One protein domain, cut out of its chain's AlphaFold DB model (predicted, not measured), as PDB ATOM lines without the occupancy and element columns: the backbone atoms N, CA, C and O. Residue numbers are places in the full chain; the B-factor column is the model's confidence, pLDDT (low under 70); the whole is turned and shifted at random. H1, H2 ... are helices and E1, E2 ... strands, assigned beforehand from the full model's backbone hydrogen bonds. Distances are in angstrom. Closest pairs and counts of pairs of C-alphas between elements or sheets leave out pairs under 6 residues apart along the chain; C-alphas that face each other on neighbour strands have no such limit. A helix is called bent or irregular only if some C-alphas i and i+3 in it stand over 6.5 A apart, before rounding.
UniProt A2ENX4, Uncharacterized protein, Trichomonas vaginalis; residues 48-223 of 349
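Overview. This is residues 48 to 223 of the 349 residues of an uncharacterized protein of Trichomonas vaginalis (UniProt A2ENX4). One long helix, H6, runs nearly the full length of an elongated, mostly helical domain; in the core the shorter H1 crosses it, H5 lies alongside its residues 195 to 203, and H4 packs at a slant on its residues 207 to 222. Near the end where H6 begins is a small sheet of three very short strands, with H2 at its far side, while H3 packs on both H1 and H4, and residues 94 to 122 make a long stretch with no named element, tied to E3 by a short pairing. The printed part has 176 residues with six named helices and three named strands, in the order E1 H1 E2 H2 E3 H3 H4 H5 H6; the sheet runs E2 E1 E3, parallel throughout. The whole is compact, with a radius of gyration of the C-alphas of 16.3 A and spans of 52 by 33 by 30 A.

Arrangement. Start at E1, residues 48 to 50, the inner strand between the edge strands E2, residues 76 to 79, and E3, residues 91 to 93. Look for N 78 and O 48, 2.8 A apart, between E2 and E1, and for N 49 and O 91, 2.8 A apart, between E1 and E3. E1, H1 and E2 form a strand-helix-strand unit, two parallel neighbour strands with a helix between them in the chain, with H1 at residues 57 to 67; its crossover is right-handed. E2, H2 and E3, with H2 at residues 83 to 86, form a split unit, with E1 between its strands in the sheet, also right-handed. H1 only grazes the sheet, with residues 59 to 67. Go on to H3, residues 123 to 139, which touches H1 at Ala 124 and Ala 62, their closest C-alphas, 4.5 A apart; the tilt of 37 degrees is only just steep, the same way. H3 and H4, residues 148 to 167, are a helical hairpin, closest at the C-alphas of Gly 133 and Ile 155, 6.1 A. H5, residues 173 to 181, and H6, residues 189 to 223, are another, at a shallow tilt of 20 degrees, closest at the C-alphas of Ala 178 and Leu 199, 6.6 A. H6 touches H1 with residues 196 to 204 alone, about perpendicular at 73 degrees, closest at the C-alphas of Met 200 and Ala 60, 5.4 A. It touches H4 with residues 207 to 222 alone, closest at the C-alphas of Ile 214 and Leu 154, 6.5 A. H3 and H6 are apart. Every O i to N i+4 pair is within hydrogen-bond range in H1 and H5; in H3 11 of 13 are, in H4 13 of 16, in H6 29 of 31, and H2 is too short for such a pair, with 0 of its 1 O i to N i+3 pair within range.

Along the chain. Find C-alpha 48 at (188.270, 203.976, 105.655), where E1 begins; E1 and E3 are each 6.5 A long, E2 9.8 A and H2 5.3 A. H1 runs 15.3 A from C-alpha 57 at (183.214, 201.204, 90.388), and H5 12.2 A. H3, 19.8 A, is irregular, with C-alphas 130 and 133 8.0 A apart and a kink of 73 degrees near residue 131. H4, 25.8 A, and H6, 48.4 A, are only just irregular: C-alphas 162 and 165, and 216 and 219, are 6.6 A apart. H4 has a kink of 42 degrees near residue 161. H6 ends at C-alpha 223, (149.779, 206.551, 93.334).

Size, cuts and confidence. The two C-alphas farthest apart are those of Glu 84 and Ser 223, 53.5 A. The printed part has no cut. The link from E3 to H3, 29 residues, is long. The mean pLDDT of the printed part is 95.9, and no printed residue is under 70.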
ATOM      1  N   ILE A  48     188.674 205.158 106.420       98.44
ATOM      2  CA  ILE A  48     188.270 203.976 105.655       98.44
ATOM      3  C   ILE A  48     189.536 203.416 105.009       98.44
ATOM      4  O   ILE A  48     190.079 204.038 104.093       98.44
ATOM      5  N   ALA A  49     190.034 202.286 105.508       98.44
ATOM      6  CA  ALA A  49     191.209 201.627 104.950       98.44
ATOM      7  C   ALA A  49     190.865 200.903 103.644       98.44
ATOM      8  O   ALA A  49     189.911 200.128 103.611       98.44
ATOM      9  N   ILE A  50     191.666 201.126 102.601       98.44
ATOM     10  CA  ILE A  50     191.622 200.391 101.325       98.44
ATOM     11  C   ILE A  50     193.044 200.011 100.887       98.44
ATOM     12  O   ILE A  50     193.989 200.719 101.260       98.44
ATOM     13  N   PRO A  51     193.234 198.962 100.064       97.38
ATOM     14  CA  PRO A  51     194.551 198.636  99.531       97.38
ATOM     15  C   PRO A  51     195.155 199.804  98.731       97.38
ATOM     16  O   PRO A  51     194.413 200.555  98.087       97.38
ATOM     17  N   PRO A  52     196.497 199.954  98.698       95.69
ATOM     18  CA  PRO A  52     197.158 201.126  98.120       95.69
ATOM     19  C   PRO A  52     196.702 201.487  96.702       95.69
ATOM     20  O   PRO A  52     196.453 202.657  96.405       95.69
ATOM     21  N   LEU A  53     196.519 200.477  95.850       95.19
ATOM     22  CA  LEU A  53     196.162 200.641  94.439       95.19
ATOM     23  C   LEU A  53     194.709 200.257  94.124       95.19
ATOM     24  O   LEU A  53     194.353 200.211  92.948       95.19
ATOM     25  N   ASP A  54     193.870 199.989  95.134       95.88
ATOM     26  CA  ASP A  54     192.488 199.565  94.887       95.88
ATOM     27  C   ASP A  54     191.688 200.676  94.190       95.88
ATOM     28  O   ASP A  54     191.739 201.859  94.562       95.88
ATOM     29  N   TYR A  55     190.984 200.284  93.136       97.12
ATOM     30  CA  TYR A  55     190.206 201.159  92.279       97.12
ATOM     31  C   TYR A  55     189.157 200.323  91.544       97.12
ATOM     32  O   TYR A  55     189.474 199.412  90.781       97.12
ATOM     33  N   SER A  56     187.885 200.638  91.764       96.38
ATOM     34  CA  SER A  56     186.773 200.006  91.061       96.38
ATOM     35  C   SER A  56     185.513 200.863  91.164       96.38
ATOM     36  O   SER A  56     185.380 201.708  92.053       96.38
ATOM     37  N   GLY A  57     184.550 200.614  90.273       97.81
ATOM     38  CA  GLY A  57     183.214 201.204  90.388       97.81
ATOM     39  C   GLY A  57     182.481 200.751  91.656       97.81
ATOM     40  O   GLY A  57     181.752 201.532  92.256       97.81
ATOM     41  N   GLU A  58     182.725 199.517  92.101       98.19
ATOM     42  CA  GLU A  58     182.165 198.958  93.336       98.19
ATOM     43  C   GLU A  58     182.664 199.728  94.570       98.19
ATOM     44  O   GLU A  58     181.866 200.152  95.408       98.19
ATOM     45  N   LEU A  59     183.975 199.983  94.641       98.50
ATOM     46  CA  LEU A  59     184.580 200.785  95.703       98.50
ATOM     47  C   LEU A  59     184.032 202.220  95.705       98.50
ATOM     48  O   LEU A  59     183.666 202.739  96.758       98.50
ATOM     49  N   ALA A  60     183.934 202.851  94.531       98.62
ATOM     50  CA  ALA A  60     183.402 204.206  94.407       98.62
ATOM     51  C   ALA A  60     181.953 204.308  94.921       98.62
ATOM     52  O   ALA A  60     181.629 205.232  95.669       98.62
ATOM     53  N   VAL A  61     181.095 203.340  94.574       98.75
ATOM     54  CA  VAL A  61     179.707 203.272  95.064       98.75
ATOM     55  C   VAL A  61     179.662 203.083  96.582       98.75
ATOM     56  O   VAL A  61     178.933 203.812  97.254       98.75
ATOM     57  N   ALA A  62     180.451 202.159  97.137       98.75
ATOM     58  CA  ALA A  62     180.511 201.926  98.581       98.75
ATOM     59  C   ALA A  62     180.911 203.196  99.355       98.75
ATOM     60  O   ALA A  62     180.246 203.583 100.319       98.75
ATOM     61  N   LEU A  63     181.953 203.894  98.895       98.75
ATOM     62  CA  LEU A  63     182.413 205.140  99.512       98.75
ATOM     63  C   LEU A  63     181.377 206.267  99.409       98.75
ATOM     64  O   LEU A  63     181.211 207.024 100.363       98.75
ATOM     65  N   LEU A  64     180.668 206.387  98.281       98.38
ATOM     66  CA  LEU A  64     179.593 207.373  98.121       98.38
ATOM     67  C   LEU A  64     178.457 207.134  99.113       98.38
ATOM     68  O   LEU A  64     178.041 208.064  99.799       98.38
ATOM     69  N   ILE A  65     177.996 205.887  99.226       98.62
ATOM     70  CA  ILE A  65     176.918 205.522 100.152       98.62
ATOM     71  C   ILE A  65     177.319 205.862 101.591       98.62
ATOM     72  O   ILE A  65     176.522 206.466 102.304       98.62
ATOM     73  N   LEU A  66     178.553 205.557 102.011       98.38
ATOM     74  CA  LEU A  66     179.029 205.941 103.345       98.38
ATOM     75  C   LEU A  66     179.109 207.461 103.532       98.38
ATOM     76  O   LEU A  66     178.688 207.958 104.573       98.38
ATOM     77  N   LYS A  67     179.566 208.224 102.529       98.06
ATOM     78  CA  LYS A  67     179.571 209.701 102.597       98.06
ATOM     79  C   LYS A  67     178.170 210.292 102.799       98.06
ATOM     80  O   LYS A  67     178.020 211.404 103.314       98.06
ATOM     81  N   TRP A  68     177.140 209.567 102.380       98.12
ATOM     82  CA  TRP A  68     175.740 209.945 102.538       98.12
ATOM     83  C   TRP A  68     175.145 209.554 103.893       98.12
ATOM     84  O   TRP A  68     174.066 210.037 104.233       98.12
ATOM     85  N   VAL A  69     175.843 208.756 104.699       97.56
ATOM     86  CA  VAL A  69     175.491 208.480 106.096       97.56
ATOM     87  C   VAL A  69     176.060 209.604 106.982       97.56
ATOM     88  O   VAL A  69     177.258 209.879 106.888       97.56
ATOM     89  N   PRO A  70     175.248 210.299 107.809       95.62
ATOM     90  CA  PRO A  70     175.710 211.428 108.628       95.62
ATOM     91  C   PRO A  70     176.977 211.146 109.444       95.62
ATOM     92  O   PRO A  70     177.906 211.954 109.424       95.62
ATOM     93  N   GLU A  71     177.017 209.985 110.094       95.31
ATOM     94  CA  GLU A  71     178.069 209.518 110.997       95.31
ATOM     95  C   GLU A  71     179.412 209.349 110.273       95.31
ATOM     96  O   GLU A  71     180.475 209.626 110.827       95.31
ATOM     97  N   TYR A  72     179.373 208.957 108.994       96.75
ATOM     98  CA  TYR A  72     180.564 208.624 108.205       96.75
ATOM     99  C   TYR A  72     180.888 209.658 107.123       96.75
ATOM    100  O   TYR A  72     181.884 209.521 106.411       96.75
ATOM    101  N   ARG A  73     180.100 210.734 107.014       95.25
ATOM    102  CA  ARG A  73     180.227 211.771 105.974       95.25
ATOM    103  C   ARG A  73     181.645 212.320 105.822       95.25
ATOM    104  O   ARG A  73     182.086 212.595 104.708       95.25
ATOM    105  N   ASN A  74     182.328 212.504 106.949       95.19
ATOM    106  CA  ASN A  74     183.661 213.102 107.009       95.19
ATOM    107  C   ASN A  74     184.787 212.063 107.101       95.19
ATOM    108  O   ASN A  74     185.946 212.447 107.275       95.19
ATOM    109  N   PHE A  75     184.476 210.765 107.006       97.44
ATOM    110  CA  PHE A  75     185.507 209.736 107.031       97.44
ATOM    111  C   PHE A  75     186.374 209.848 105.776       97.44
ATOM    112  O   PHE A  75     185.882 210.021 104.659       97.44
ATOM    113  N   GLN A  76     187.687 209.763 105.966       96.38
ATOM    114  CA  GLN A  76     188.653 209.921 104.881       96.38
ATOM    115  C   GLN A  76     189.203 208.567 104.448       96.38
ATOM    116  O   GLN A  76     189.516 207.716 105.281       96.38
ATOM    117  N   VAL A  77     189.376 208.395 103.140       98.06
ATOM    118  CA  VAL A  77     190.036 207.215 102.583       98.06
ATOM    119  C   VAL A  77     191.505 207.207 103.011       98.06
ATOM    120  O   VAL A  77     192.203 208.214 102.889       98.06
ATOM    121  N   LEU A  78     191.967 206.066 103.518       97.88
ATOM    122  CA  LEU A  78     193.362 205.797 103.838       97.88
ATOM    123  C   LEU A  78     193.832 204.591 103.022       97.88
ATOM    124  O   LEU A  78     193.421 203.460 103.264       97.88
ATOM    125  N   ARG A  79     194.702 204.846 102.047       97.38
ATOM    126  CA  ARG A  79     195.321 203.823 101.197       97.38
ATOM    127  C   ARG A  79     196.508 203.202 101.929       97.38
ATOM    128  O   ARG A  79     197.543 203.851 102.062       97.38
ATOM    129  N   THR A  80     196.355 201.987 102.446       96.62
ATOM    130  CA  THR A  80     197.383 201.309 103.249       96.62
ATOM    131  C   THR A  80     197.220 199.790 103.207       96.62
ATOM    132  O   THR A  80     196.110 199.276 103.112       96.62
ATOM    133  N   ASP A  81     198.335 199.077 103.281       95.31
ATOM    134  CA  ASP A  81     198.435 197.635 103.520       95.31
ATOM    135  C   ASP A  81     199.068 197.320 104.891       95.31
ATOM    136  O   ASP A  81     199.263 196.154 105.243       95.31
ATOM    137  N   ASP A  82     199.357 198.350 105.694       96.94
ATOM    138  CA  ASP A  82     199.927 198.205 107.027       96.94
ATOM    139  C   ASP A  82     198.847 197.764 108.014       96.94
ATOM    140  O   ASP A  82     197.911 198.504 108.337       96.94
ATOM    141  N   LYS A  83     199.010 196.540 108.514       96.44
ATOM    142  CA  LYS A  83     198.105 195.908 109.468       96.44
ATOM    143  C   LYS A  83     197.928 196.699 110.751       96.44
ATOM    144  O   LYS A  83     196.799 196.836 111.214       96.44
ATOM    145  N   GLU A  84     199.006 197.246 111.301       95.12
ATOM    146  CA  GLU A  84     198.920 198.006 112.548       95.12
ATOM    147  C   GLU A  84     198.100 199.288 112.358       95.12
ATOM    148  O   GLU A  84     197.491 199.772 113.311       95.12
ATOM    149  N   ILE A  85     198.037 199.805 111.126       95.81
ATOM    150  CA  ILE A  85     197.265 200.994 110.766       95.81
ATOM    151  C   ILE A  85     195.811 200.634 110.448       95.81
ATOM    152  O   ILE A  85     194.906 201.204 111.061       95.81
ATOM    153  N   TYR A  86     195.551 199.709 109.514       96.31
ATOM    154  CA  TYR A  86     194.175 199.448 109.075       96.31
ATOM    155  C   TYR A  86     193.306 198.803 110.160       96.31
ATOM    156  O   TYR A  86     192.092 199.001 110.150       96.31
ATOM    157  N   GLU A  87     193.890 198.077 111.123       95.25
ATOM    158  CA  GLU A  87     193.142 197.511 112.258       95.25
ATOM    159  C   GLU A  87     192.585 198.590 113.201       95.25
ATOM    160  O   GLU A  87     191.660 198.313 113.964       95.25
ATOM    161  N   GLN A  88     193.111 199.817 113.133       95.44
ATOM    162  CA  GLN A  88     192.633 200.976 113.895       95.44
ATOM    163  C   GLN A  88     191.619 201.830 113.116       95.44
ATOM    164  O   GLN A  88     191.080 202.793 113.669       95.44
ATOM    165  N   CYS A  89     191.387 201.525 111.835       97.44
ATOM    166  CA  CYS A  89     190.441 202.252 110.998       97.44
ATOM    167  C   CYS A  89     188.994 201.895 111.341       97.44
ATOM    168  O   CYS A  89     188.690 200.751 111.676       97.44
ATOM    169  N   GLY A  90     188.088 202.864 111.200       97.12
ATOM    170  CA  GLY A  90     186.658 202.646 111.432       97.12
ATOM    171  C   GLY A  90     185.999 201.742 110.389       97.12
ATOM    172  O   GLY A  90     184.999 201.108 110.695       97.12
ATOM    173  N   PHE A  91     186.562 201.665 109.178       98.50
ATOM    174  CA  PHE A  91     186.148 200.732 108.127       98.50
ATOM    175  C   PHE A  91     187.366 200.106 107.453       98.50
ATOM    176  O   PHE A  91     188.391 200.772 107.269       98.50
ATOM    177  N   GLN A  92     187.224 198.858 107.015       98.50
ATOM    178  CA  GLN A  92     188.222 198.146 106.216       98.50
ATOM    179  C   GLN A  92     187.563 197.572 104.968       98.50
ATOM    180  O   GLN A  92     186.665 196.738 105.058       98.50
ATOM    181  N   PHE A  93     188.004 198.030 103.804       98.50
ATOM    182  CA  PHE A  93     187.419 197.720 102.505       98.50
ATOM    183  C   PHE A  93     188.444 196.975 101.652       98.50
ATOM    184  O   PHE A  93     189.510 197.517 101.382       98.50
ATOM    185  N   ASN A  94     188.139 195.744 101.231       97.50
ATOM    186  CA  ASN A  94     189.000 194.903 100.379       97.50
ATOM    187  C   ASN A  94     190.440 194.664 100.904       97.50
ATOM    188  O   ASN A  94     191.319 194.280 100.136       97.50
ATOM    189  N   ILE A  95     190.707 194.893 102.195       96.44
ATOM    190  CA  ILE A  95     192.026 194.653 102.810       96.44
ATOM    191  C   ILE A  95     192.270 193.151 103.021       96.44
ATOM    192  O   ILE A  95     193.362 192.643 102.773       96.44
ATOM    193  N   THR A  96     191.243 192.445 103.487       93.19
ATOM    194  CA  THR A  96     191.229 190.994 103.688       93.19
ATOM    195  C   THR A  96     190.051 190.387 102.923       93.19
ATOM    196  O   THR A  96     189.187 191.107 102.424       93.19
ATOM    197  N   ASP A  97     189.975 189.060 102.849       93.94
ATOM    198  CA  ASP A  97     188.798 188.352 102.316       93.94
ATOM    199  C   ASP A  97     187.672 188.192 103.367       93.94
ATOM    200  O   ASP A  97     186.715 187.443 103.164       93.94
ATOM    201  N   GLU A  98     187.788 188.861 104.520       94.62
ATOM    202  CA  GLU A  98     186.836 188.778 105.630       94.62
ATOM    203  C   GLU A  98     185.599 189.656 105.386       94.62
ATOM    204  O   GLU A  98     185.641 190.686 104.708       94.62
ATOM    205  N   TYR A  99     184.481 189.244 105.980       96.00
ATOM    206  CA  TYR A  99     183.278 190.052 106.102       96.00
ATOM    207  C   TYR A  99     182.769 189.984 107.534       96.00
ATOM    208  O   TYR A  99     182.274 188.950 107.986       96.00
ATOM    209  N   ASP A 100     182.907 191.105 108.232       97.00
ATOM    210  CA  ASP A 100     182.415 191.307 109.587       97.00
ATOM    211  C   ASP A 100     181.735 192.684 109.659       97.00
ATOM    212  O   ASP A 100     182.404 193.698 109.893       97.00
ATOM    213  N   PRO A 101     180.406 192.755 109.456       95.62
ATOM    214  CA  PRO A 101     179.683 194.023 109.478       95.62
ATOM    215  C   PRO A 101     179.706 194.698 110.856       95.62
ATOM    216  O   PRO A 101     179.632 195.921 110.915       95.62
ATOM    217  N   LYS A 102     179.879 193.946 111.958       95.56
ATOM    218  CA  LYS A 102     179.962 194.522 113.315       95.56
ATOM    219  C   LYS A 102     181.265 195.280 113.534       95.56
ATOM    220  O   LYS A 102     181.297 196.237 114.296       95.56
ATOM    221  N   ARG A 103     182.339 194.826 112.887       95.50
ATOM    222  CA  ARG A 103     183.657 195.479 112.895       95.50
ATOM    223  C   ARG A 103     183.885 196.352 111.662       95.50
ATOM    224  O   ARG A 103     184.999 196.826 111.465       95.50
ATOM    225  N   HIS A 104     182.857 196.534 110.832       97.81
ATOM    226  CA  HIS A 104     182.917 197.274 109.578       97.81
ATOM    227  C   HIS A 104     184.031 196.815 108.615       97.81
ATOM    228  O   HIS A 104     184.674 197.618 107.930       97.81
ATOM    229  N   ILE A 105     184.234 195.498 108.541       98.12
ATOM    230  CA  ILE A 105     185.148 194.848 107.600       98.12
ATOM    231  C   ILE A 105     184.320 194.308 106.438       98.12
ATOM    232  O   ILE A 105     183.452 193.451 106.621       98.12
ATOM    233  N   TYR A 106     184.584 194.817 105.238       98.31
ATOM    234  CA  TYR A 106     183.829 194.485 104.039       98.31
ATOM    235  C   TYR A 106     184.769 194.104 102.902       98.31
ATOM    236  O   TYR A 106     185.586 194.893 102.429       98.31
ATOM    237  N   SER A 107     184.582 192.890 102.413       97.12
ATOM    238  CA  SER A 107     185.150 192.387 101.172       97.12
ATOM    239  C   SER A 107     184.071 191.609 100.442       97.12
ATOM    240  O   SER A 107     183.062 191.237 101.045       97.12
ATOM    241  N   LYS A 108     184.243 191.378  99.143       96.69
ATOM    242  CA  LYS A 108     183.272 190.624  98.349       96.69
ATOM    243  C   LYS A 108     182.968 189.273  99.013       96.69
ATOM    244  O   LYS A 108     183.882 188.505  99.291       96.69
ATOM    245  N   GLN A 109     181.685 188.947  99.163       97.44
ATOM    246  CA  GLN A 109     181.237 187.690  99.767       97.44
ATOM    247  C   GLN A 109     180.297 186.905  98.861       97.44
ATOM    248  O   GLN A 109     179.581 187.471  98.036       97.44
ATOM    249  N   SER A 110     180.285 185.589  99.065       96.06
ATOM    250  CA  SER A 110     179.401 184.622  98.409       96.06
ATOM    251  C   SER A 110     178.709 183.740  99.449       96.06
ATOM    252  O   SER A 110     179.147 183.664 100.595       96.06
ATOM    253  N   ASN A 111     177.671 183.014  99.030       94.38
ATOM    254  CA  ASN A 111     176.817 182.185  99.894       94.38
ATOM    255  C   ASN A 111     176.039 182.994 100.948       94.38
ATOM    256  O   ASN A 111     175.732 182.489 102.028       94.38
ATOM    257  N   LEU A 112     175.717 184.246 100.630       94.06
ATOM    258  CA  LEU A 112     174.855 185.089 101.450       94.06
ATOM    259  C   LEU A 112     173.385 184.712 101.239       94.06
ATOM    260  O   LEU A 112     172.986 184.262 100.166       94.06
ATOM    261  N   SER A 113     172.568 184.916 102.270       94.00
ATOM    262  CA  SER A 113     171.124 184.667 102.223       94.00
ATOM    263  C   SER A 113     170.365 185.917 102.660       94.00
ATOM    264  O   SER A 113     169.710 185.944 103.699       94.00
ATOM    265  N   PHE A 114     170.501 186.980 101.868       94.00
ATOM    266  CA  PHE A 114     169.767 188.226 102.066       94.00
ATOM    267  C   PHE A 114     168.534 188.260 101.148       94.00
ATOM    268  O   PHE A 114     168.674 188.034  99.943       94.00
ATOM    269  N   PRO A 115     167.321 188.518 101.676       91.94
ATOM    270  CA  PRO A 115     166.118 188.635 100.854       91.94
ATOM    271  C   PRO A 115     166.279 189.697  99.760       91.94
ATOM    272  O   PRO A 115     166.750 190.787 100.047       91.94
ATOM    273  N   ASP A 116     165.863 189.398  98.527       89.81
ATOM    274  CA  ASP A 116     165.958 190.277  97.343       89.81
ATOM    275  C   ASP A 116     167.366 190.570  96.785       89.81
ATOM    276  O   ASP A 116     167.481 191.266  95.769       89.81
ATOM    277  N   TYR A 117     168.419 189.996  97.368       96.44
ATOM    278  CA  TYR A 117     169.798 190.101  96.882       96.44
ATOM    279  C   TYR A 117     170.279 188.761  96.288       96.44
ATOM    280  O   TYR A 117     169.781 187.696  96.665       96.44
ATOM    281  N   PRO A 118     171.230 188.775  95.336       96.69
ATOM    282  CA  PRO A 118     171.917 187.566  94.898       96.69
ATOM    283  C   PRO A 118     172.744 186.953  96.040       96.69
ATOM    284  O   PRO A 118     173.065 187.606  97.030       96.69
ATOM    285  N   ASP A 119     173.150 185.696  95.862       96.38
ATOM    286  CA  ASP A 119     173.990 184.969  96.826       96.38
ATOM    287  C   ASP A 119     175.414 185.534  96.965       96.38
ATOM    288  O   ASP A 119     176.154 185.148  97.872       96.38
ATOM    289  N   THR A 120     175.808 186.426  96.057       97.25
ATOM    290  CA  THR A 120     177.136 187.011  95.953       97.25
ATOM    291  C   THR A 120     177.016 188.519  95.836       97.25
ATOM    292  O   THR A 120     176.415 189.014  94.884       97.25
ATOM    293  N   LEU A 121     177.638 189.239  96.769       98.38
ATOM    294  CA  LEU A 121     177.658 190.697  96.803       98.38
ATOM    295  C   LEU A 121     179.089 191.219  96.774       98.38
ATOM    296  O   LEU A 121     179.976 190.719  97.468       98.38
ATOM    297  N   THR A 122     179.295 192.245  95.960       98.12
ATOM    298  CA  THR A 122     180.485 193.096  95.995       98.12
ATOM    299  C   THR A 122     180.420 194.013  97.212       98.12
ATOM    300  O   THR A 122     179.405 194.087  97.908       98.12
ATOM    301  N   ILE A 123     181.488 194.771  97.453       98.19
ATOM    302  CA  ILE A 123     181.489 195.766  98.525       98.19
ATOM    303  C   ILE A 123     180.380 196.816  98.358       98.19
ATOM    304  O   ILE A 123     179.772 197.222  99.345       98.19
ATOM    305  N   ALA A 124     180.040 197.190  97.119       98.50
ATOM    306  CA  ALA A 124     178.915 198.079  96.838       98.50
ATOM    307  C   ALA A 124     177.586 197.472  97.299       98.50
ATOM    308  O   ALA A 124     176.807 198.149  97.966       98.50
ATOM    309  N   GLY A 125     177.344 196.199  96.973       98.50
ATOM    310  CA  GLY A 125     176.149 195.467  97.390       98.50
ATOM    311  C   GLY A 125     176.034 195.350  98.908       98.50
ATOM    312  O   GLY A 125     174.971 195.623  99.459       98.50
ATOM    313  N   LEU A 126     177.135 195.021  99.592       98.56
ATOM    314  CA  LEU A 126     177.175 194.880 101.052       98.56
ATOM    315  C   LEU A 126     176.916 196.206 101.775       98.56
ATOM    316  O   LEU A 126     176.095 196.266 102.689       98.56
ATOM    317  N   ILE A 127     177.576 197.281 101.342       98.62
ATOM    318  CA  ILE A 127     177.391 198.615 101.924       98.62
ATOM    319  C   ILE A 127     176.001 199.169 101.603       98.62
ATOM    320  O   ILE A 127     175.383 199.804 102.456       98.62
ATOM    321  N   TYR A 128     175.469 198.901 100.408       98.69
ATOM    322  CA  TYR A 128     174.103 199.290 100.065       98.69
ATOM    323  C   TYR A 128     173.061 198.526 100.888       98.69
ATOM    324  O   TYR A 128     172.096 199.134 101.343       98.69
ATOM    325  N   HIS A 129     173.251 197.223 101.103       97.94
ATOM    326  CA  HIS A 129     172.381 196.423 101.963       97.94
ATOM    327  C   HIS A 129     172.330 196.993 103.388       97.94
ATOM    328  O   HIS A 129     171.246 197.180 103.930       97.94
ATOM    329  N   GLU A 130     173.493 197.307 103.964       97.12
ATOM    330  CA  GLU A 130     173.601 197.772 105.350       97.12
ATOM    331  C   GLU A 130     173.113 199.219 105.533       97.12
ATOM    332  O   GLU A 130     172.370 199.532 106.460       97.12
ATOM    333  N   PHE A 131     173.521 200.122 104.636       97.94
ATOM    334  CA  PHE A 131     173.371 201.563 104.848       97.94
ATOM    335  C   PHE A 131     172.510 202.264 103.798       97.94
ATOM    336  O   PHE A 131     172.134 203.418 104.004       97.94
ATOM    337  N   GLY A 132     172.182 201.609 102.681       97.56
ATOM    338  CA  GLY A 132     171.585 202.240 101.502       97.56
ATOM    339  C   GLY A 132     170.283 202.978 101.796       97.56
ATOM    340  O   GLY A 132     170.129 204.122 101.379       97.56
ATOM    341  N   GLY A 133     169.378 202.381 102.579       95.88
ATOM    342  CA  GLY A 133     168.122 203.026 102.974       95.88
ATOM    343  C   GLY A 133     168.348 204.366 103.681       95.88
ATOM    344  O   GLY A 133     167.875 205.408 103.223       95.88
ATOM    345  N   ARG A 134     169.136 204.352 104.764       95.69
ATOM    346  CA  ARG A 134     169.446 205.546 105.563       95.69
ATOM    347  C   ARG A 134     170.274 206.570 104.783       95.69
ATOM    348  O   ARG A 134     169.977 207.761 104.843       95.69
ATOM    349  N   ALA A 135     171.271 206.113 104.029       97.69
ATOM    350  CA  ALA A 135     172.122 206.955 103.195       97.69
ATOM    351  C   ALA A 135     171.299 207.736 102.159       97.69
ATOM    352  O   ALA A 135     171.399 208.961 102.074       97.69
ATOM    353  N   ILE A 136     170.436 207.040 101.411       97.75
ATOM    354  CA  ILE A 136     169.585 207.648 100.383       97.75
ATOM    355  C   ILE A 136     168.559 208.597 101.013       97.75
ATOM    356  O   ILE A 136     168.386 209.710 100.514       97.75
ATOM    357  N   ALA A 137     167.914 208.204 102.116       95.12
ATOM    358  CA  ALA A 137     166.969 209.067 102.825       95.12
ATOM    359  C   ALA A 137     167.615 210.390 103.272       95.12
ATOM    360  O   ALA A 137     167.059 211.462 103.022       95.12
ATOM    361  N   ASN A 138     168.812 210.313 103.865       94.44
ATOM    362  CA  ASN A 138     169.544 211.471 104.364       94.44
ATOM    363  C   ASN A 138     170.059 212.376 103.238       94.44
ATOM    364  O   ASN A 138     169.797 213.577 103.244       94.44
ATOM    365  N   HIS A 139     170.788 211.826 102.262       96.50
ATOM    366  CA  HIS A 139     171.442 212.640 101.235       96.50
ATOM    367  C   HIS A 139     170.443 213.374 100.335       96.50
ATOM    368  O   HIS A 139     170.648 214.540 100.003       96.50
ATOM    369  N   TYR A 140     169.331 212.722  99.990       94.75
ATOM    370  CA  TYR A 140     168.307 213.318  99.131       94.75
ATOM    371  C   TYR A 140     167.243 214.113  99.889       94.75
ATOM    372  O   TYR A 140     166.339 214.649  99.245       94.75
ATOM    373  N   ASN A 141     167.347 214.197 101.223       92.25
ATOM    374  CA  ASN A 141     166.362 214.831 102.101       92.25
ATOM    375  C   ASN A 141     164.930 214.437 101.704       92.25
ATOM    376  O   ASN A 141     164.087 215.290 101.398       92.25
ATOM    377  N   LEU A 142     164.710 213.126 101.566       88.56
ATOM    378  CA  LEU A 142     163.470 212.623 100.993       88.56
ATOM    379  C   LEU A 142     162.289 213.008 101.890       88.56
ATOM    380  O   LEU A 142     162.386 212.888 103.113       88.56
ATOM    381  N   PRO A 143     161.166 213.468 101.308       78.25
ATOM    382  CA  PRO A 143     159.972 213.729 102.095       78.25
ATOM    383  C   PRO A 143     159.476 212.425 102.725       78.25
ATOM    384  O   PRO A 143     159.740 211.338 102.208       78.25
ATOM    385  N   GLY A 144     158.693 212.541 103.798       78.25
ATOM    386  CA  GLY A 144     157.921 211.406 104.297       78.25
ATOM    387  C   GLY A 144     157.085 210.819 103.159       78.25
ATOM    388  O   GLY A 144     156.326 211.537 102.502       78.25
ATOM    389  N   PHE A 145     157.272 209.533 102.885       83.94
ATOM    390  CA  PHE A 145     156.481 208.819 101.892       83.94
ATOM    391  C   PHE A 145     155.090 208.562 102.467       83.94
ATOM    392  O   PHE A 145     154.954 208.250 103.646       83.94
ATOM    393  N   GLU A 146     154.050 208.675 101.636       83.31
ATOM    394  CA  GLU A 146     152.680 208.330 102.051       83.31
ATOM    395  C   GLU A 146     152.565 206.837 102.406       83.31
ATOM    396  O   GLU A 146     151.827 206.466 103.313       83.31
ATOM    397  N   PHE A 147     153.330 205.996 101.705       86.69
ATOM    398  CA  PHE A 147     153.357 204.546 101.852       86.69
ATOM    399  C   PHE A 147     154.800 204.074 102.050       86.69
ATOM    400  O   PHE A 147     155.666 204.420 101.240       86.69
ATOM    401  N   GLN A 148     155.059 203.255 103.074       91.56
ATOM    402  CA  GLN A 148     156.390 202.679 103.315       91.56
ATOM    403  C   GLN A 148     156.869 201.865 102.101       91.56
ATOM    404  O   GLN A 148     158.027 201.950 101.703       91.56
ATOM    405  N   GLU A 149     155.950 201.196 101.406       92.44
ATOM    406  CA  GLU A 149     156.242 200.405 100.212       92.44
ATOM    407  C   GLU A 149     156.735 201.259  99.030       92.44
ATOM    408  O   GLU A 149     157.312 200.726  98.082       92.44
ATOM    409  N   ASP A 150     156.494 202.576  99.028       95.19
ATOM    410  CA  ASP A 150     157.061 203.482  98.020       95.19
ATOM    411  C   ASP A 150     158.524 203.827  98.324       95.19
ATOM    412  O   ASP A 150     159.316 203.972  97.387       95.19
ATOM    413  N   PHE A 151     158.892 203.908  99.606       95.12
ATOM    414  CA  PHE A 151     160.288 204.018 100.020       95.12
ATOM    415  C   PHE A 151     161.036 202.717  99.717       95.12
ATOM    416  O   PHE A 151     162.062 202.746  99.036       95.12
ATOM    417  N   ASP A 152     160.470 201.573 100.099       94.56
ATOM    418  CA  ASP A 152     161.067 200.262  99.826       94.56
ATOM    419  C   ASP A 152     161.220 200.037  98.314       94.56
ATOM    420  O   ASP A 152     162.269 199.595  97.838       94.56
ATOM    421  N   PHE A 153     160.217 200.443  97.523       95.56
ATOM    422  CA  PHE A 153     160.304 200.435  96.064       95.56
ATOM    423  C   PHE A 153     161.455 201.301  95.544       95.56
ATOM    424  O   PHE A 153     162.173 200.865  94.643       95.56
ATOM    425  N   LEU A 154     161.650 202.513  96.077       96.62
ATOM    426  CA  LEU A 154     162.771 203.377  95.694       96.62
ATOM    427  C   LEU A 154     164.111 202.688  95.970       96.62
ATOM    428  O   LEU A 154     164.934 202.588  95.054       96.62
ATOM    429  N   ILE A 155     164.311 202.184  97.190       97.38
ATOM    430  CA  ILE A 155     165.562 201.538  97.601       97.38
ATOM    431  C   ILE A 155     165.823 200.283  96.765       97.38
ATOM    432  O   ILE A 155     166.920 200.114  96.223       97.38
ATOM    433  N   GLN A 156     164.813 199.440  96.555       96.56
ATOM    434  CA  GLN A 156     164.958 198.231  95.749       96.56
ATOM    435  C   GLN A 156     165.201 198.560  94.266       96.56
ATOM    436  O   GLN A 156     165.969 197.879  93.580       96.56
ATOM    437  N   LYS A 157     164.570 199.615  93.735       96.94
ATOM    438  CA  LYS A 157     164.745 200.034  92.338       96.94
ATOM    439  C   LYS A 157     166.136 200.607  92.093       96.94
ATOM    440  O   LYS A 157     166.724 200.310  91.050       96.94
ATOM    441  N   LEU A 158     166.666 201.394  93.026       98.00
ATOM    442  CA  LEU A 158     168.047 201.873  92.983       98.00
ATOM    443  C   LEU A 158     169.021 200.695  93.001       98.00
ATOM    444  O   LEU A 158     169.819 200.587  92.072       98.00
ATOM    445  N   TYR A 159     168.864 199.755  93.942       98.31
ATOM    446  CA  TYR A 159     169.674 198.535  93.993       98.31
ATOM    447  C   TYR A 159     169.690 197.801  92.649       98.31
ATOM    448  O   TYR A 159     170.738 197.669  92.016       98.31
ATOM    449  N   LYS A 160     168.507 197.412  92.156       96.81
ATOM    450  CA  LYS A 160     168.346 196.631  90.919       96.81
ATOM    451  C   LYS A 160     168.937 197.306  89.685       96.81
ATOM    452  O   LYS A 160     169.258 196.621  88.719       96.81
ATOM    453  N   THR A 161     169.009 198.635  89.673       95.69
ATOM    454  CA  THR A 161     169.403 199.379  88.476       95.69
ATOM    455  C   THR A 161     170.816 199.937  88.505       95.69
ATOM    456  O   THR A 161     171.349 200.197  87.430       95.69
ATOM    457  N   MET A 162     171.396 200.129  89.688       97.06
ATOM    458  CA  MET A 162     172.715 200.742  89.854       97.06
ATOM    459  C   MET A 162     173.738 199.756  90.425       97.06
ATOM    460  O   MET A 162     174.881 199.760  89.985       97.06
ATOM    461  N   ILE A 163     173.340 198.897  91.371       98.25
ATOM    462  CA  ILE A 163     174.273 198.074  92.158       98.25
ATOM    463  C   ILE A 163     174.226 196.600  91.747       98.25
ATOM    464  O   ILE A 163     175.273 195.994  91.544       98.25
ATOM    465  N   LEU A 164     173.037 196.034  91.519       98.19
ATOM    466  CA  LEU A 164     172.883 194.638  91.095       98.19
ATOM    467  C   LEU A 164     173.726 194.272  89.854       98.19
ATOM    468  O   LEU A 164     174.300 193.178  89.842       98.19
ATOM    469  N   PRO A 165     173.850 195.127  88.814       97.81
ATOM    470  CA  PRO A 165     174.741 194.829  87.695       97.81
ATOM    471  C   PRO A 165     176.206 194.658  88.114       97.81
ATOM    472  O   PRO A 165     176.882 193.798  87.561       97.81
ATOM    473  N   LEU A 166     176.679 195.399  89.121       97.25
ATOM    474  CA  LEU A 166     178.029 195.246  89.671       97.25
ATOM    475  C   LEU A 166     178.165 193.906  90.406       97.25
ATOM    476  O   LEU A 166     179.038 193.106  90.073       97.25
ATOM    477  N   ASP A 167     177.233 193.603  91.316       97.62
ATOM    478  CA  ASP A 167     177.235 192.353  92.094       97.62
ATOM    479  C   ASP A 167     177.239 191.100  91.209       97.62
ATOM    480  O   ASP A 167     177.902 190.101  91.495       97.62
ATOM    481  N   THR A 168     176.529 191.181  90.086       96.19
ATOM    482  CA  THR A 168     176.378 190.081  89.128       96.19
ATOM    483  C   THR A 168     177.342 190.160  87.943       96.19
ATOM    484  O   THR A 168     177.220 189.361  87.012       96.19
ATOM    485  N   LYS A 169     178.317 191.082  87.971       92.31
ATOM    486  CA  LYS A 169     179.318 191.298  86.908       92.31
ATOM    487  C   LYS A 169     178.712 191.483  85.511       92.31
ATOM    488  O   LYS A 169     179.269 191.026  84.510       92.31
ATOM    489  N   GLN A 170     177.554 192.124  85.441       92.88
ATOM    490  CA  GLN A 170     176.933 192.538  84.191       92.88
ATOM    491  C   GLN A 170     177.548 193.859  83.723       92.88
ATOM    492  O   GLN A 170     177.887 194.729  84.523       92.88
ATOM    493  N   ASP A 171     177.657 194.023  82.407       91.69
ATOM    494  CA  ASP A 171     178.110 195.277  81.814       91.69
ATOM    495  C   ASP A 171     177.098 196.402  82.100       91.69
ATOM    496  O   ASP A 171     175.914 196.292  81.769       91.69
ATOM    497  N   CYS A 172     177.562 197.477  82.734       93.94
ATOM    498  CA  CYS A 172     176.746 198.620  83.130       93.94
ATOM    499  C   CYS A 172     177.523 199.937  83.020       93.94
ATOM    500  O   CYS A 172     178.739 199.964  82.835       93.94
ATOM    501  N   ASP A 173     176.819 201.061  83.143       94.56
ATOM    502  CA  ASP A 173     177.438 202.376  82.944       94.56
ATOM    503  C   ASP A 173     178.505 202.682  84.004       94.56
ATOM    504  O   ASP A 173     179.550 203.232  83.666       94.56
ATOM    505  N   ILE A 174     178.311 202.247  85.254       96.62
ATOM    506  CA  ILE A 174     179.304 202.418  86.327       96.62
ATOM    507  C   ILE A 174     180.583 201.631  86.025       96.62
ATOM    508  O   ILE A 174     181.675 202.186  86.145       96.62
ATOM    509  N   SER A 175     180.473 200.366  85.602       94.62
ATOM    510  CA  SER A 175     181.655 199.566  85.261       94.62
ATOM    511  C   SER A 175     182.400 200.155  84.061       94.62
ATOM    512  O   SER A 175     183.624 200.242  84.091       94.62
ATOM    513  N   ARG A 176     181.680 200.642  83.039       96.44
ATOM    514  CA  ARG A 176     182.287 201.310  81.874       96.44
ATOM    515  C   ARG A 176     182.974 202.623  82.241       96.44
ATOM    516  O   ARG A 176     184.076 202.870  81.758       96.44
ATOM    517  N   LEU A 177     182.351 203.453  83.084       96.50
ATOM    518  CA  LEU A 177     182.954 204.691  83.590       96.50
ATOM    519  C   LEU A 177     184.230 204.392  84.375       96.50
ATOM    520  O   LEU A 177     185.262 204.999  84.097       96.50
ATOM    521  N   ALA A 178     184.181 203.417  85.288       96.62
ATOM    522  CA  ALA A 178     185.344 203.006  86.064       96.62
ATOM    523  C   ALA A 178     186.489 202.557  85.148       96.62
ATOM    524  O   ALA A 178     187.589 203.089  85.266       96.62
ATOM    525  N   SER A 179     186.222 201.668  84.184       95.44
ATOM    526  CA  SER A 179     187.230 201.211  83.216       95.44
ATOM    527  C   SER A 179     187.760 202.322  82.308       95.44
ATOM    528  O   SER A 179     188.914 202.271  81.908       95.44
ATOM    529  N   THR A 180     186.933 203.312  81.960       96.56
ATOM    530  CA  THR A 180     187.353 204.438  81.105       96.56
ATOM    531  C   THR A 180     188.302 205.380  81.840       96.56
ATOM    532  O   THR A 180     189.193 205.954  81.219       96.56
ATOM    533  N   LEU A 181     188.090 205.563  83.143       96.50
ATOM    534  CA  LEU A 181     188.873 206.481  83.964       96.50
ATOM    535  C   LEU A 181     190.083 205.820  84.631       96.50
ATOM    536  O   LEU A 181     190.973 206.547  85.048       96.50
ATOM    537  N   ASP A 182     190.132 204.489  84.738       94.56
ATOM    538  CA  ASP A 182     191.171 203.780  85.495       94.56
ATOM    539  C   ASP A 182     192.594 204.186  85.069       94.56
ATOM    540  O   ASP A 182     192.999 203.915  83.934       94.56
ATOM    541  N   PRO A 183     193.399 204.777  85.975       92.81
ATOM    542  CA  PRO A 183     194.800 205.050  85.706       92.81
ATOM    543  C   PRO A 183     195.610 203.765  85.948       92.81
ATOM    544  O   PRO A 183     196.452 203.710  86.841       92.81
ATOM    545  N   SER A 184     195.306 202.677  85.228       90.75
ATOM    546  CA  SER A 184     195.856 201.331  85.489       90.75
ATOM    547  C   SER A 184     197.384 201.283  85.443       90.75
ATOM    548  O   SER A 184     197.994 200.520  86.187       90.75
ATOM    549  N   ASP A 185     197.979 202.121  84.598       91.12
ATOM    550  CA  ASP A 185     199.423 202.185  84.374       91.12
ATOM    551  C   ASP A 185     200.146 203.118  85.363       91.12
ATOM    552  O   ASP A 185     201.376 203.185  85.349       91.12
ATOM    553  N   ASP A 186     199.405 203.832  86.221       92.75
ATOM    554  CA  ASP A 186     199.965 204.757  87.206       92.75
ATOM    555  C   ASP A 186     200.107 204.078  88.584       92.75
ATOM    556  O   ASP A 186     199.102 203.667  89.181       92.75
ATOM    557  N   PRO A 187     201.340 203.923  89.103       92.81
ATOM    558  CA  PRO A 187     201.577 203.302  90.399       92.81
ATOM    559  C   PRO A 187     201.378 204.265  91.578       92.81
ATOM    560  O   PRO A 187     201.561 203.830  92.714       92.81
ATOM    561  N   ASP A 188     201.067 205.548  91.353       95.00
ATOM    562  CA  ASP A 188     200.909 206.539  92.418       95.00
ATOM    563  C   ASP A 188     199.517 206.437  93.086       95.00
ATOM    564  O   ASP A 188     198.487 206.713  92.453       95.00
ATOM    565  N   PRO A 189     199.443 206.092  94.389       93.50
ATOM    566  CA  PRO A 189     198.184 206.061  95.129       93.50
ATOM    567  C   PRO A 189     197.452 207.411  95.164       93.50
ATOM    568  O   PRO A 189     196.229 207.427  95.320       93.50
ATOM    569  N   VAL A 190     198.165 208.536  95.024       94.50
ATOM    570  CA  VAL A 190     197.566 209.879  94.962       94.50
ATOM    571  C   VAL A 190     196.768 210.042  93.672       94.50
ATOM    572  O   VAL A 190     195.604 210.437  93.727       94.50
ATOM    573  N   VAL A 191     197.333 209.638  92.531       94.94
ATOM    574  CA  VAL A 191     196.633 209.664  91.235       94.94
ATOM    575  C   VAL A 191     195.400 208.759  91.278       94.94
ATOM    576  O   VAL A 191     194.309 209.167  90.879       94.94
ATOM    577  N   LYS A 192     195.524 207.552  91.851       95.00
ATOM    578  CA  LYS A 192     194.382 206.641  92.064       95.00
ATOM    579  C   LYS A 192     193.285 207.279  92.919       95.00
ATOM    580  O   LYS A 192     192.104 207.059  92.649       95.00
ATOM    581  N   GLN A 193     193.652 208.058  93.937       96.56
ATOM    582  CA  GLN A 193     192.701 208.752  94.802       96.56
ATOM    583  C   GLN A 193     191.963 209.884  94.070       96.56
ATOM    584  O   GLN A 193     190.734 209.928  94.127       96.56
ATOM    585  N   GLU A 194     192.671 210.750  93.344       96.88
ATOM    586  CA  GLU A 194     192.066 211.865  92.592       96.88
ATOM    587  C   GLU A 194     191.094 211.373  91.507       96.88
ATOM    588  O   GLU A 194     189.996 211.916  91.316       96.88
ATOM    589  N   VAL A 195     191.464 210.295  90.811       97.31
ATOM    590  CA  VAL A 195     190.602 209.694  89.790       97.31
ATOM    591  C   VAL A 195     189.404 208.979  90.416       97.31
ATOM    592  O   VAL A 195     188.295 209.081  89.887       97.31
ATOM    593  N   LEU A 196     189.580 208.316  91.564       97.81
ATOM    594  CA  LEU A 196     188.471 207.720  92.312       97.81
ATOM    595  C   LEU A 196     187.446 208.783  92.729       97.81
ATOM    596  O   LEU A 196     186.249 208.569  92.564       97.81
ATOM    597  N   GLU A 197     187.893 209.945  93.205       97.81
ATOM    598  CA  GLU A 197     187.008 211.066  93.546       97.81
ATOM    599  C   GLU A 197     186.255 211.603  92.324       97.81
ATOM    600  O   GLU A 197     185.053 211.867  92.396       97.81
ATOM    601  N   SER A 198     186.926 211.688  91.174       98.06
ATOM    602  CA  SER A 198     186.291 212.072  89.907       98.06
ATOM    603  C   SER A 198     185.224 211.061  89.467       98.06
ATOM    604  O   SER A 198     184.123 211.454  89.073       98.06
ATOM    605  N   LEU A 199     185.514 209.761  89.586       98.44
ATOM    606  CA  LEU A 199     184.559 208.685  89.317       98.44
ATOM    607  C   LEU A 199     183.351 208.762  90.265       98.44
ATOM    608  O   LEU A 199     182.214 208.639  89.812       98.44
ATOM    609  N   MET A 200     183.585 208.997  91.560       98.50
ATOM    610  CA  MET A 200     182.521 209.154  92.555       98.50
ATOM    611  C   MET A 200     181.561 210.292  92.179       98.50
ATOM    612  O   MET A 200     180.351 210.085  92.183       98.50
ATOM    613  N   ASN A 201     182.072 211.453  91.766       98.31
ATOM    614  CA  ASN A 201     181.221 212.578  91.357       98.31
ATOM    615  C   ASN A 201     180.318 212.222  90.158       98.31
ATOM    616  O   ASN A 201     179.129 212.540  90.151       98.31
ATOM    617  N   LEU A 202     180.847 211.502  89.161       98.44
ATOM    618  CA  LEU A 202     180.055 211.061  88.003       98.44
ATOM    619  C   LEU A 202     178.986 210.031  88.387       98.44
ATOM    620  O   LEU A 202     177.872 210.063  87.864       98.44
ATOM    621  N   ILE A 203     179.306 209.112  89.301       98.50
ATOM    622  CA  ILE A 203     178.344 208.127  89.809       98.50
ATOM    623  C   ILE A 203     177.246 208.826  90.623       98.50
ATOM    624  O   ILE A 203     176.071 208.488  90.466       98.50
ATOM    625  N   GLU A 204     177.587 209.826  91.437       98.38
ATOM    626  CA  GLU A 204     176.616 210.640  92.176       98.38
ATOM    627  C   GLU A 204     175.624 211.338  91.230       98.38
ATOM    628  O   GLU A 204     174.415 211.307  91.472       98.38
ATOM    629  N   GLU A 205     176.075 211.862  90.086       97.69
ATOM    630  CA  GLU A 205     175.170 212.399  89.061       97.69
ATOM    631  C   GLU A 205     174.189 211.347  88.515       97.69
ATOM    632  O   GLU A 205     173.016 211.658  88.279       97.69
ATOM    633  N   GLN A 206     174.627 210.094  88.347       97.19
ATOM    634  CA  GLN A 206     173.746 208.996  87.930       97.19
ATOM    635  C   GLN A 206     172.709 208.664  89.012       97.19
ATOM    636  O   GLN A 206     171.527 208.478  88.697       97.19
ATOM    637  N   PHE A 207     173.107 208.651  90.289       98.00
ATOM    638  CA  PHE A 207     172.165 208.502  91.401       98.00
ATOM    639  C   PHE A 207     171.159 209.659  91.436       98.00
ATOM    640  O   PHE A 207     169.957 209.403  91.511       98.00
ATOM    641  N   ASN A 208     171.603 210.907  91.259       97.50
ATOM    642  CA  ASN A 208     170.729 212.084  91.225       97.50
ATOM    643  C   ASN A 208     169.649 211.960  90.145       97.50
ATOM    644  O   ASN A 208     168.461 212.193  90.399       97.50
ATOM    645  N   GLN A 209     170.040 211.538  88.941       96.56
ATOM    646  CA  GLN A 209     169.107 211.306  87.841       96.56
ATOM    647  C   GLN A 209     168.128 210.172  88.163       96.56
ATOM    648  O   GLN A 209     166.917 210.329  87.964       96.56
ATOM    649  N   ARG A 210     168.620 209.048  88.700       96.81
ATOM    650  CA  ARG A 210     167.785 207.881  89.006       96.81
ATOM    651  C   ARG A 210     166.810 208.155  90.150       96.81
ATOM    652  O   ARG A 210     165.626 207.851  89.995       96.81
ATOM    653  N   VAL A 211     167.255 208.774  91.243       96.81
ATOM    654  CA  VAL A 211     166.394 209.179  92.366       96.81
ATOM    655  C   VAL A 211     165.354 210.188  91.899       96.81
ATOM    656  O   VAL A 211     164.168 210.006  92.171       96.81
ATOM    657  N   SER A 212     165.749 211.205  91.125       95.81
ATOM    658  CA  SER A 212     164.802 212.182  90.576       95.81
ATOM    659  C   SER A 212     163.763 211.514  89.670       95.81
ATOM    660  O   SER A 212     162.580 211.847  89.741       95.81
ATOM    661  N   TRP A 213     164.163 210.557  88.831       95.81
ATOM    662  CA  TRP A 213     163.228 209.836  87.970       95.81
ATOM    663  C   TRP A 213     162.244 208.979  88.775       95.81
ATOM    664  O   TRP A 213     161.035 209.061  88.543       95.81
ATOM    665  N   ILE A 214     162.729 208.212  89.755       96.19
ATOM    666  CA  ILE A 214     161.868 207.367  90.593       96.19
ATOM    667  C   ILE A 214     160.892 208.237  91.394       96.19
ATOM    668  O   ILE A 214     159.684 208.015  91.338       96.19
ATOM    669  N   THR A 215     161.387 209.273  92.069       94.88
ATOM    670  CA  THR A 215     160.568 210.117  92.951       94.88
ATOM    671  C   THR A 215     159.565 210.987  92.201       94.88
ATOM    672  O   THR A 215     158.421 211.108  92.631       94.88
ATOM    673  N   LYS A 216     159.946 211.570  91.057       94.19
ATOM    674  CA  LYS A 216     159.082 212.505  90.312       94.19
ATOM    675  C   LYS A 216     158.230 211.840  89.234       94.19
ATOM    676  O   LYS A 216     157.273 212.453  88.771       94.19
ATOM    677  N   THR A 217     158.570 210.619  88.819       93.88
ATOM    678  CA  THR A 217     157.816 209.884  87.788       93.88
ATOM    679  C   THR A 217     157.181 208.631  88.363       93.88
ATOM    680  O   THR A 217     155.958 208.499  88.344       93.88
ATOM    681  N   MET A 218     157.996 207.726  88.908       95.62
ATOM    682  CA  MET A 218     157.519 206.390  89.259       95.62
ATOM    683  C   MET A 218     156.593 206.388  90.474       95.62
ATOM    684  O   MET A 218     155.556 205.739  90.436       95.62
ATOM    685  N   ILE A 219     156.902 207.137  91.533       95.38
ATOM    686  CA  ILE A 219     156.038 207.214  92.724       95.38
ATOM    687  C   ILE A 219     154.671 207.854  92.406       95.38
ATOM    688  O   ILE A 219     153.635 207.284  92.772       95.38
ATOM    689  N   PRO A 220     154.591 208.972  91.656       94.88
ATOM    690  CA  PRO A 220     153.308 209.486  91.185       94.88
ATOM    691  C   PRO A 220     152.523 208.495  90.317       94.88
ATOM    692  O   PRO A 220     151.296 208.432  90.414       94.88
ATOM    693  N   ASP A 221     153.203 207.708  89.479       95.50
ATOM    694  CA  ASP A 221     152.572 206.639  88.700       95.50
ATOM    695  C   ASP A 221     152.022 205.519  89.590       95.50
ATOM    696  O   ASP A 221     150.899 205.070  89.362       95.50
ATOM    697  N   ARG A 222     152.748 205.121  90.641       95.31
ATOM    698  CA  ARG A 222     152.276 204.161  91.655       95.31
ATOM    699  C   ARG A 222     150.984 204.647  92.306       95.31
ATOM    700  O   ARG A 222     149.977 203.941  92.286       95.31
ATOM    701  N   SER A 223     150.968 205.899  92.760       95.00
ATOM    702  CA  SER A 223     149.779 206.551  93.334       95.00
ATOM    703  C   SER A 223     148.608 206.615  92.344       95.00
ATOM    704  O   SER A 223     147.440 206.442  92.696       95.00
TER     705      SER A 223